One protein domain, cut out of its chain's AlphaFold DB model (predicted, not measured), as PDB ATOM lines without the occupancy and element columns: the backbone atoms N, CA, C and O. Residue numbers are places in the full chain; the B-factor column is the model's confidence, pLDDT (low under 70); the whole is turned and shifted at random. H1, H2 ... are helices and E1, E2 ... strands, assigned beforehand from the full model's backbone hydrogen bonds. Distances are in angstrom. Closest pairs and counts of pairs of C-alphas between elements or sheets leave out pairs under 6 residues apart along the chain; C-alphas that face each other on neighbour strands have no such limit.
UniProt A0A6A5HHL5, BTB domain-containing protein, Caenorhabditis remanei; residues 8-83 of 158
ATOM      1  N   VAL A   8     -55.657  -8.262 -33.878       87.62
ATOM      2  CA  VAL A   8     -54.563  -7.291 -33.774       87.62
ATOM      3  C   VAL A   8     -54.598  -6.641 -32.390       87.62
ATOM      4  O   VAL A   8     -55.654  -6.198 -31.929       87.62
ATOM      5  N   LYS A   9     -53.443  -6.566 -31.717       91.56
ATOM      6  CA  LYS A   9     -53.270  -5.854 -30.441       91.56
ATOM      7  C   LYS A   9     -52.658  -4.475 -30.691       91.56
ATOM      8  O   LYS A   9     -51.577  -4.393 -31.263       91.56
ATOM      9  N   LEU A  10     -53.317  -3.413 -30.231       87.81
ATOM     10  CA  LEU A  10     -52.859  -2.025 -30.348       87.81
ATOM     11  C   LEU A  10     -52.458  -1.494 -28.971       87.81
ATOM     12  O   LEU A  10     -53.255  -1.567 -28.039       87.81
ATOM     13  N   ASN A  11     -51.254  -0.944 -28.833       88.31
ATOM     14  CA  ASN A  11     -50.829  -0.257 -27.612       88.31
ATOM     15  C   ASN A  11     -50.951   1.258 -27.814       88.31
ATOM     16  O   ASN A  11     -50.215   1.831 -28.613       88.31
ATOM     17  N   VAL A  12     -51.875   1.895 -27.095       86.25
ATOM     18  CA  VAL A  12     -52.120   3.341 -27.162       86.25
ATOM     19  C   VAL A  12     -51.806   3.943 -25.796       86.25
ATOM     20  O   VAL A  12     -52.564   3.769 -24.841       86.25
ATOM     21  N   GLY A  13     -50.649   4.604 -25.683       88.06
ATOM     22  CA  GLY A  13     -50.219   5.267 -24.445       88.06
ATOM     23  C   GLY A  13     -50.064   4.330 -23.237       88.06
ATOM     24  O   GLY A  13     -50.293   4.756 -22.110       88.06
ATOM     25  N   GLY A  14     -49.729   3.051 -23.454       90.81
ATOM     26  CA  GLY A  14     -49.582   2.038 -22.400       90.81
ATOM     27  C   GLY A  14     -50.823   1.165 -22.171       90.81
ATOM     28  O   GLY A  14     -50.745   0.187 -21.429       90.81
ATOM     29  N   THR A  15     -51.951   1.467 -22.822       92.62
ATOM     30  CA  THR A  15     -53.173   0.649 -22.754       92.62
ATOM     31  C   THR A  15     -53.276  -0.260 -23.975       92.62
ATOM     32  O   THR A  15     -53.159   0.202 -25.110       92.62
ATOM     33  N   ILE A  16     -53.512  -1.557 -23.752       94.31
ATOM     34  CA  ILE A  16     -53.622  -2.557 -24.823       94.31
ATOM     35  C   ILE A  16     -55.089  -2.740 -25.224       94.31
ATOM     36  O   ILE A  16     -55.909  -3.183 -24.422       94.31
ATOM     37  N   PHE A  17     -55.386  -2.479 -26.492       93.44
ATOM     38  CA  PHE A  17     -56.662  -2.755 -27.145       93.44
ATOM     39  C   PHE A  17     -56.539  -3.984 -28.045       93.44
ATOM     40  O   PHE A  17     -55.478  -4.254 -28.605       93.44
ATOM     41  N   GLN A  18     -57.628  -4.731 -28.200       93.81
ATOM     42  CA  GLN A  18     -57.725  -5.871 -29.112       93.81
ATOM     43  C   GLN A  18     -58.813  -5.588 -30.146       93.81
ATOM     44  O   GLN A  18     -59.914  -5.173 -29.790       93.81
ATOM     45  N   SER A  19     -58.492  -5.786 -31.420       92.50
ATOM     46  CA  SER A  19     -59.398  -5.606 -32.559       92.50
ATOM     47  C   SER A  19     -59.111  -6.676 -33.613       92.50
ATOM     48  O   SER A  19     -58.270  -7.539 -33.392       92.50
ATOM     49  N   THR A  20     -59.774  -6.636 -34.764       92.12
ATOM     50  CA  THR A  20     -59.469  -7.527 -35.898       92.12
ATOM     51  C   THR A  20     -58.904  -6.740 -37.069       92.12
ATOM     52  O   THR A  20     -59.209  -5.553 -37.218       92.12
ATOM     53  N   HIS A  21     -58.133  -7.400 -37.936       86.75
ATOM     54  CA  HIS A  21     -57.665  -6.792 -39.185       86.75
ATOM     55  C   HIS A  21     -58.838  -6.198 -39.979       86.75
ATOM     56  O   HIS A  21     -58.820  -5.022 -40.312       86.75
ATOM     57  N   SER A  22     -59.921  -6.957 -40.176       89.12
ATOM     58  CA  SER A  22     -61.110  -6.500 -40.911       89.12
ATOM     59  C   SER A  22     -61.765  -5.253 -40.310       89.12
ATOM     60  O   SER A  22     -62.343  -4.453 -41.038       89.12
ATOM     61  N   THR A  23     -61.702  -5.070 -38.988       90.31
ATOM     62  CA  THR A  23     -62.197  -3.854 -38.328       90.31
ATOM     63  C   THR A  23     -61.271  -2.666 -38.577       90.31
ATOM     64  O   THR A  23     -61.756  -1.575 -38.867       90.31
ATOM     65  N   LEU A  24     -59.958  -2.874 -38.468       88.06
ATOM     66  CA  LEU A  24     -58.947  -1.823 -38.622       88.06
ATOM     67  C   LEU A  24     -58.748  -1.392 -40.082       88.06
ATOM     68  O   LEU A  24     -58.341  -0.260 -40.321       88.06
ATOM     69  N   THR A  25     -59.102  -2.254 -41.037       88.06
ATOM     70  CA  THR A  25     -59.008  -1.980 -42.478       88.06
ATOM     71  C   THR A  25     -60.357  -1.705 -43.148       88.06
ATOM     72  O   THR A  25     -60.445  -1.562 -44.366       88.06
ATOM     73  N   LYS A  26     -61.433  -1.574 -42.354       90.31
ATOM     74  CA  LYS A  26     -62.803  -1.333 -42.843       90.31
ATOM     75  C   LYS A  26     -62.953  -0.029 -43.634       90.31
ATOM     76  O   LYS A  26     -63.829   0.061 -44.491       90.31
ATOM     77  N   PHE A  27     -62.143   0.977 -43.317       88.75
ATOM     78  CA  PHE A  27     -62.159   2.288 -43.957       88.75
ATOM     79  C   PHE A  27     -60.765   2.631 -44.475       88.75
ATOM     80  O   PHE A  27     -59.774   2.272 -43.841       88.75
ATOM     81  N   ASP A  28     -60.702   3.358 -45.590       78.62
ATOM     82  CA  ASP A  28     -59.456   3.918 -46.114       78.62
ATOM     83  C   ASP A  28     -58.971   5.040 -45.187       78.62
ATOM     84  O   ASP A  28     -59.434   6.177 -45.245       78.62
ATOM     85  N   GLY A  29     -58.077   4.691 -44.266       77.25
ATOM     86  CA  GLY A  29     -57.504   5.600 -43.280       77.25
ATOM     87  C   GLY A  29     -56.235   5.025 -42.660       77.25
ATOM     88  O   GLY A  29     -55.796   3.936 -43.026       77.25
ATOM     89  N   TYR A  30     -55.665   5.731 -41.683       77.25
ATOM     90  CA  TYR A  30     -54.330   5.435 -41.142       77.25
ATOM     91  C   TYR A  30     -54.098   3.975 -40.738       77.25
ATOM     92  O   TYR A  30     -53.055   3.420 -41.062       77.25
ATOM     93  N   PHE A  31     -55.052   3.330 -40.058       82.12
ATOM     94  CA  PHE A  31     -54.889   1.932 -39.644       82.12
ATOM     95  C   PHE A  31     -54.872   0.955 -40.821       82.12
ATOM     96  O   PHE A  31     -54.146  -0.034 -40.766       82.12
ATOM     97  N   LYS A  32     -55.630   1.239 -41.887       82.00
ATOM     98  CA  LYS A  32     -55.605   0.446 -43.115       82.00
ATOM     99  C   LYS A  32     -54.262   0.574 -43.809       82.00
ATOM    100  O   LYS A  32     -53.617  -0.438 -44.051       82.00
ATOM    101  N   THR A  33     -53.809   1.808 -44.022       74.25
ATOM    102  CA  THR A  33     -52.479   2.088 -44.566       74.25
ATOM    103  C   THR A  33     -51.406   1.392 -43.726       74.25
ATOM    104  O   THR A  33     -50.597   0.651 -44.258       74.25
ATOM    105  N   MET A  34     -51.451   1.498 -42.398       75.19
ATOM    106  CA  MET A  34     -50.446   0.893 -41.515       75.19
ATOM    107  C   MET A  34     -50.397  -0.639 -41.535       75.19
ATOM    108  O   MET A  34     -49.329  -1.204 -41.313       75.19
ATOM    109  N   LEU A  35     -51.528  -1.312 -41.746       77.25
ATOM    110  CA  LEU A  35     -51.594  -2.777 -41.725       77.25
ATOM    111  C   LEU A  35     -51.433  -3.410 -43.107       77.25
ATOM    112  O   LEU A  35     -50.922  -4.522 -43.201       77.25
ATOM    113  N   GLU A  36     -51.898  -2.733 -44.155       76.94
ATOM    114  CA  GLU A  36     -51.940  -3.277 -45.516       76.94
ATOM    115  C   GLU A  36     -50.839  -2.713 -46.416       76.94
ATOM    116  O   GLU A  36     -50.505  -3.339 -47.420       76.94
ATOM    117  N   THR A  37     -50.254  -1.565 -46.064       68.06
ATOM    118  CA  THR A  37     -49.101  -1.002 -46.772       68.06
ATOM    119  C   THR A  37     -47.858  -1.127 -45.904       68.06
ATOM    120  O   THR A  37     -47.897  -0.910 -44.690       68.06
ATOM    121  N   GLU A  38     -46.731  -1.482 -46.515       66.06
ATOM    122  CA  GLU A  38     -45.439  -1.357 -45.848       66.06
ATOM    123  C   GLU A  38     -45.137   0.134 -45.693       66.06
ATOM    124  O   GLU A  38     -44.586   0.733 -46.607       66.06
ATOM    125  N   ILE A  39     -45.523   0.751 -44.567       66.25
ATOM    126  CA  ILE A  39     -45.205   2.163 -44.303       66.25
ATOM    127  C   ILE A  39     -43.683   2.297 -44.146       66.25
ATOM    128  O   ILE A  39     -43.137   1.867 -43.120       66.25
ATOM    129  N   PRO A  40     -42.977   2.936 -45.093       72.88
ATOM    130  CA  PRO A  40     -41.519   2.928 -45.091       72.88
ATOM    131  C   PRO A  40     -40.944   3.798 -43.969       72.88
ATOM    132  O   PRO A  40     -39.900   3.491 -43.401       72.88
ATOM    133  N   ILE A  41     -41.682   4.838 -43.577       82.56
ATOM    134  CA  ILE A  41     -41.282   5.782 -42.531       82.56
ATOM    135  C   ILE A  41     -41.150   5.115 -41.168       82.56
ATOM    136  O   ILE A  41     -40.149   5.304 -40.484       82.56
ATOM    137  N   LEU A  42     -42.133   4.306 -40.765       82.69
ATOM    138  CA  LEU A  42     -42.088   3.636 -39.465       82.69
ATOM    139  C   LEU A  42     -40.967   2.596 -39.408       82.69
ATOM    140  O   LEU A  42     -40.316   2.458 -38.372       82.69
ATOM    141  N   ASN A  43     -40.723   1.895 -40.516       83.06
ATOM    142  CA  ASN A  43     -39.604   0.963 -40.620       83.06
ATOM    143  C   ASN A  43     -38.267   1.704 -40.497       83.06
ATOM    144  O   ASN A  43     -37.444   1.317 -39.673       83.06
ATOM    145  N   PHE A  44     -38.102   2.831 -41.195       89.12
ATOM    146  CA  PHE A  44     -36.912   3.670 -41.062       89.12
ATOM    147  C   PHE A  44     -36.722   4.198 -39.631       89.12
ATOM    148  O   PHE A  44     -35.630   4.107 -39.081       89.12
ATOM    149  N   MET A  45     -37.776   4.701 -38.981       83.75
ATOM    150  CA  MET A  45     -37.687   5.194 -37.599       83.75
ATOM    151  C   MET A  45     -37.339   4.095 -36.587       83.75
ATOM    152  O   MET A  45     -36.769   4.392 -35.536       83.75
ATOM    153  N   ARG A  46     -37.701   2.837 -36.870       84.19
ATOM    154  CA  ARG A  46     -37.409   1.691 -35.999       84.19
ATOM    155  C   ARG A  46     -36.009   1.130 -36.235       84.19
ATOM    156  O   ARG A  46     -35.295   0.866 -35.270       84.19
ATOM    157  N   ASP A  47     -35.658   0.924 -37.499       86.12
ATOM    158  CA  ASP A  47     -34.516   0.103 -37.906       86.12
ATOM    159  C   ASP A  47     -33.345   0.949 -38.449       86.12
ATOM    160  O   ASP A  47     -32.232   0.447 -38.581       86.12
ATOM    161  N   GLY A  48     -33.571   2.236 -38.737       83.88
ATOM    162  CA  GLY A  48     -32.588   3.163 -39.313       83.88
ATOM    163  C   GLY A  48     -32.365   3.001 -40.821       83.88
ATOM    164  O   GLY A  48     -31.569   3.737 -41.399       83.88
ATOM    165  N   ASP A  49     -33.055   2.054 -41.455       82.88
ATOM    166  CA  ASP A  49     -32.991   1.763 -42.886       82.88
ATOM    167  C   ASP A  49     -34.363   1.284 -43.382       82.88
ATOM    168  O   ASP A  49     -35.193   0.807 -42.601       82.88
ATOM    169  N   VAL A  50     -34.618   1.410 -44.683       87.25
ATOM    170  CA  VAL A  50     -35.842   0.895 -45.293       87.25
ATOM    171  C   VAL A  50     -35.643   0.515 -46.753       87.25
ATOM    172  O   VAL A  50     -34.997   1.211 -47.535       87.25
ATOM    173  N   ARG A  51     -36.279  -0.589 -47.157       84.12
ATOM    174  CA  ARG A  51     -36.421  -0.933 -48.570       84.12
ATOM    175  C   ARG A  51     -37.495  -0.051 -49.185       84.12
ATOM    176  O   ARG A  51     -38.680  -0.254 -48.953       84.12
ATOM    177  N   LEU A  52     -37.062   0.937 -49.952       87.00
ATOM    178  CA  LEU A  52     -37.968   1.808 -50.686       87.00
ATOM    179  C   LEU A  52     -38.680   1.034 -51.815       87.00
ATOM    180  O   LEU A  52     -38.068   0.125 -52.386       87.00
ATOM    181  N   PRO A  53     -39.924   1.398 -52.174       86.88
ATOM    182  CA  PRO A  53     -40.660   0.808 -53.296       86.88
ATOM    183  C   PRO A  53     -40.044   1.198 -54.646       86.88
ATOM    184  O   PRO A  53     -39.246   2.129 -54.719       86.88
ATOM    185  N   ASP A  54     -40.349   0.452 -55.709       83.06
ATOM    186  CA  ASP A  54     -39.777   0.684 -57.051       83.06
ATOM    187  C   ASP A  54     -40.533   1.746 -57.863       83.06
ATOM    188  O   ASP A  54     -39.997   2.280 -58.828       83.06
ATOM    189  N   SER A  55     -41.767   2.066 -57.468       84.94
ATOM    190  CA  SER A  55     -42.546   3.167 -58.037       84.94
ATOM    191  C   SER A  55     -41.920   4.508 -57.649       84.94
ATOM    192  O   SER A  55     -41.827   4.829 -56.465       84.94
ATOM    193  N   GLU A  56     -41.522   5.309 -58.640       83.44
ATOM    194  CA  GLU A  56     -40.999   6.665 -58.416       83.44
ATOM    195  C   GLU A  56     -42.012   7.553 -57.685       83.44
ATOM    196  O   GLU A  56     -41.639   8.279 -56.767       83.44
ATOM    197  N   GLN A  57     -43.300   7.450 -58.039       81.38
ATOM    198  CA  GLN A  57     -44.368   8.208 -57.386       81.38
ATOM    199  C   GLN A  57     -44.447   7.878 -55.889       81.38
ATOM    200  O   GLN A  57     -44.547   8.782 -55.060       81.38
ATOM    201  N   ASP A  58     -44.352   6.598 -55.538       83.12
ATOM    202  CA  ASP A  58     -44.413   6.159 -54.144       83.12
ATOM    203  C   ASP A  58     -43.168   6.655 -53.387       83.12
ATOM    204  O   ASP A  58     -43.267   7.106 -52.247       83.12
ATOM    205  N   VAL A  59     -41.990   6.639 -54.028       87.75
ATOM    206  CA  VAL A  59     -40.743   7.171 -53.448       87.75
ATOM    207  C   VAL A  59     -40.829   8.684 -53.227       87.75
ATOM    208  O   VAL A  59     -40.360   9.177 -52.199       87.75
ATOM    209  N   GLU A  60     -41.461   9.433 -54.136       84.81
ATOM    210  CA  GLU A  60     -41.727  10.861 -53.937       84.81
ATOM    211  C   GLU A  60     -42.671  11.120 -52.760       84.81
ATOM    212  O   GLU A  60     -42.418  12.029 -51.967       84.81
ATOM    213  N   GLU A  61     -43.753  10.348 -52.632       85.06
ATOM    214  CA  GLU A  61     -44.686  10.466 -51.506       85.06
ATOM    215  C   GLU A  61     -43.963  10.209 -50.176       85.06
ATOM    216  O   GLU A  61     -44.062  11.026 -49.254       85.06
ATOM    217  N   ILE A  62     -43.130   9.165 -50.119       87.62
ATOM    218  CA  ILE A  62     -42.279   8.865 -48.958       87.62
ATOM    219  C   ILE A  62     -41.295  10.006 -48.686       87.62
ATOM    220  O   ILE A  62     -41.105  10.379 -47.532       87.62
ATOM    221  N   SER A  63     -40.677  10.582 -49.721       87.25
ATOM    222  CA  SER A  63     -39.747  11.709 -49.578       87.25
ATOM    223  C   SER A  63     -40.437  12.950 -48.992       87.25
ATOM    224  O   SER A  63     -39.911  13.583 -48.073       87.25
ATOM    225  N   ARG A  64     -41.661  13.265 -49.446       82.06
ATOM    226  CA  ARG A  64     -42.462  14.376 -48.902       82.06
ATOM    227  C   ARG A  64     -42.805  14.159 -47.431       82.06
ATOM    228  O   ARG A  64     -42.678  15.090 -46.635       82.06
ATOM    229  N   GLU A  65     -43.224  12.952 -47.065       84.06
ATOM    230  CA  GLU A  65     -43.503  12.628 -45.670       84.06
ATOM    231  C   GLU A  65     -42.221  12.626 -44.815       84.06
ATOM    232  O   GLU A  65     -42.219  13.171 -43.712       84.06
ATOM    233  N   ALA A  66     -41.102  12.102 -45.325       88.19
ATOM    234  CA  ALA A  66     -39.809  12.127 -44.639       88.19
ATOM    235  C   ALA A  66     -39.347  13.563 -44.349       88.19
ATOM    236  O   ALA A  66     -38.874  13.838 -43.247       88.19
ATOM    237  N   ASN A  67     -39.557  14.486 -45.295       85.75
ATOM    238  CA  ASN A  67     -39.317  15.915 -45.100       85.75
ATOM    239  C   ASN A  67     -40.236  16.512 -44.021       85.75
ATOM    240  O   ASN A  67     -39.773  17.243 -43.150       85.75
ATOM    241  N   PHE A  68     -41.526  16.159 -44.021       83.94
ATOM    242  CA  PHE A  68     -42.465  16.605 -42.987       83.94
ATOM    243  C   PHE A  68     -42.039  16.163 -41.574       83.94
ATOM    244  O   PHE A  68     -42.166  16.934 -40.622       83.94
ATOM    245  N   TYR A  69     -41.494  14.951 -41.439       84.38
ATOM    246  CA  TYR A  69     -40.992  14.413 -40.170       84.38
ATOM    247  C   TYR A  69     -39.511  14.724 -39.887       84.38
ATOM    248  O   TYR A  69     -38.996  14.277 -38.861       84.38
ATOM    249  N   LEU A  70     -38.833  15.485 -40.754       86.94
ATOM    250  CA  LEU A  70     -37.411  15.841 -40.642       86.94
ATOM    251  C   LEU A  70     -36.475  14.619 -40.534       86.94
ATOM    252  O   LEU A  70     -35.512  14.607 -39.768       86.94
ATOM    253  N   LEU A  71     -36.760  13.567 -41.304       88.94
ATOM    254  CA  LEU A  71     -35.979  12.330 -41.335       88.94
ATOM    255  C   LEU A  71     -34.901  12.396 -42.427       88.94
ATOM    256  O   LEU A  71     -35.038  11.786 -43.487       88.94
ATOM    257  N   GLU A  72     -33.819  13.132 -42.166       87.56
ATOM    258  CA  GLU A  72     -32.746  13.403 -43.144       87.56
ATOM    259  C   GLU A  72     -32.163  12.141 -43.794       87.56
ATOM    260  O   GLU A  72     -32.061  12.074 -45.018       87.56
ATOM    261  N   GLY A  73     -31.863  11.103 -43.006       89.00
ATOM    262  CA  GLY A  73     -31.319   9.852 -43.549       89.00
ATOM    263  C   GLY A  73     -32.278   9.132 -44.507       89.00
ATOM    264  O   GLY A  73     -31.831   8.501 -45.462       89.00
ATOM    265  N   LEU A  74     -33.594   9.271 -44.304       90.94
ATOM    266  CA  LEU A  74     -34.597   8.704 -45.206       90.94
ATOM    267  C   LEU A  74     -34.731   9.534 -46.483       90.94
ATOM    268  O   LEU A  74     -34.839   8.963 -47.565       90.94
ATOM    269  N   MET A  75     -34.659  10.864 -46.377       87.31
ATOM    270  CA  MET A  75     -34.616  11.737 -47.553       87.31
ATOM    271  C   MET A  75     -33.409  11.408 -48.439       87.31
ATOM    272  O   MET A  75     -33.560  11.291 -49.651       87.31
ATOM    273  N   GLU A  76     -32.234  11.175 -47.847       88.94
ATOM    274  CA  GLU A  76     -31.031  10.784 -48.589       88.94
ATOM    275  C   GLU A  76     -31.198   9.422 -49.286       88.94
ATOM    276  O   GLU A  76     -30.806   9.260 -50.443       88.94
ATOM    277  N   LEU A  77     -31.816   8.440 -48.618       89.69
ATOM    278  CA  LEU A  77     -32.155   7.151 -49.233       89.69
ATOM    279  C   LEU A  77     -33.115   7.317 -50.420       89.69
ATOM    280  O   LEU A  77     -32.884   6.701 -51.462       89.69
ATOM    281  N   CYS A  78     -34.142   8.165 -50.295       89.38
ATOM    282  CA  CYS A  78     -35.068   8.465 -51.388       89.38
ATOM    283  C   CYS A  78     -34.358   9.147 -52.561       89.38
ATOM    284  O   CYS A  78     -34.507   8.698 -53.694       89.38
ATOM    285  N   SER A  79     -33.534  10.166 -52.302       84.50
ATOM    286  CA  SER A  79     -32.758  10.867 -53.334       84.50
ATOM    287  C   SER A  79     -31.792   9.937 -54.064       84.50
ATOM    288  O   SER A  79     -31.693   9.991 -55.288       84.50
ATOM    289  N   ARG A  80     -31.118   9.037 -53.331       85.50
ATOM    290  CA  ARG A  80     -30.259   8.006 -53.928       85.50
ATOM    291  C   ARG A  80     -31.048   7.054 -54.814       85.50
ATOM    292  O   ARG A  80     -30.582   6.743 -55.900       85.50
ATOM    293  N   LYS A  81     -32.220   6.587 -54.371       83.94
ATOM    294  CA  LYS A  81     -33.036   5.659 -55.166       83.94
ATOM    295  C   LYS A  81     -33.638   6.322 -56.404       83.94
ATOM    296  O   LYS A  81     -33.775   5.665 -57.429       83.94
ATOM    297  N   LEU A  82     -33.975   7.603 -56.307       78.88
ATOM    298  CA  LEU A  82     -34.521   8.364 -57.423       78.88
ATOM    299  C   LEU A  82     -33.471   8.745 -58.469       78.88
ATOM    300  O   LEU A  82     -33.888   9.303 -59.476       78.88
ATOM    301  N   GLU A  83     -32.167   8.482 -58.241       64.75
ATOM    302  CA  GLU A  83     -31.028   8.858 -59.102       64.75
ATOM    303  C   GLU A  83     -31.354  10.017 -60.056       64.75
ATOM    304  O   GLU A  83     -31.207   9.946 -61.276       64.75
TER     305      GLU A  83
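Overview. This is residues 8 to 83 of the 158 residues of the protein "BTB domain-containing protein" of Caenorhabditis remanei (UniProt A0A6A5HHL5). The domain is a drawn-out, loose chain with a group of parts at each end: a two-stranded hairpin of E1 and E2 running straight into the short helix H1 at one end, and a helical hairpin of H4 and H5 with H3 set steeply to it at the other. H2 lies between the two groups, touching H1 but apart from H3, and the turn of the strand hairpin, residues 11 to 16, sticks out. The printed part has 76 residues with two named strands and five named helices, in the order E1, E2, H1, H2, H3, H4, H5; the two-stranded sheet, E1 - E2, is antiparallel, and the class is mixed, helices and strands. The whole is loose, with a radius of gyration of the C-alphas of 14.3 A, and elongated, spanning 42 by 25 by 19 A.

Along the chain. E1 is residues 8 to 12, 12.8 A long, beginning at C-alpha 8 at (-54.563, -7.291, -33.774). E2 is residues 15 to 20, 16.7 A long. H1 is residues 21 to 24, 5.2 A, and H2 is residues 30 to 36, 10.0 A. H3 is residues 40 to 47, 10.4 A. H4, residues 56 to 68, is the longest helix at 18.4 A, with C-alpha 56 at (-40.999, 6.665, -58.416). H5 is residues 72 to 81, 14.3 A, ending at C-alpha 81 at (-33.036, 5.659, -55.166).

Arrangement. E1 and E2 form an antiparallel hairpin, at 150 degrees between their directions. N 10 and O 17 are within hydrogen-bond range at 2.8 A, and so are N 17 and O 10 at 2.8 A. H1 and H2 only just touch, with 3 pairs of C-alphas within 8 A, the closest being those of Leu 24 and Phe 31 at 5.6 A. H2 and H3 are apart. H3 touches H4 with residues 62 to 66 of H4 alone; the closest C-alphas are those of Ile 41 and Ala 66, 6.8 A, at a steep tilt of 60 degrees, the same way. H3 and H5 are close but not clearly touching, with the C-alphas of Phe 44 and Leu 74 closest at 6.9 A. H4 and H5 form a helical hairpin: they touch at a shallow tilt of 15 degrees, opposite ways, with the closest C-alphas, those of Ser 63 and Met 75, 5.5 A apart. In H2, H3, H4 and H5 every O i to N i+4 pair is within hydrogen-bond range; H1, with 4 residues, is too short for such a pair.

Size, cuts and confidence. The two C-alphas farthest apart are those of Thr 15 and Glu 83, 43.3 A. The printed part has no cut and no long link; H3 to H4, with 8 residues between them, is a short link, and the others are tight. The mean pLDDT of the printed part is 84.6, and it is under 70 at residues 37 to 39, between H2 and H3, and at residue 83.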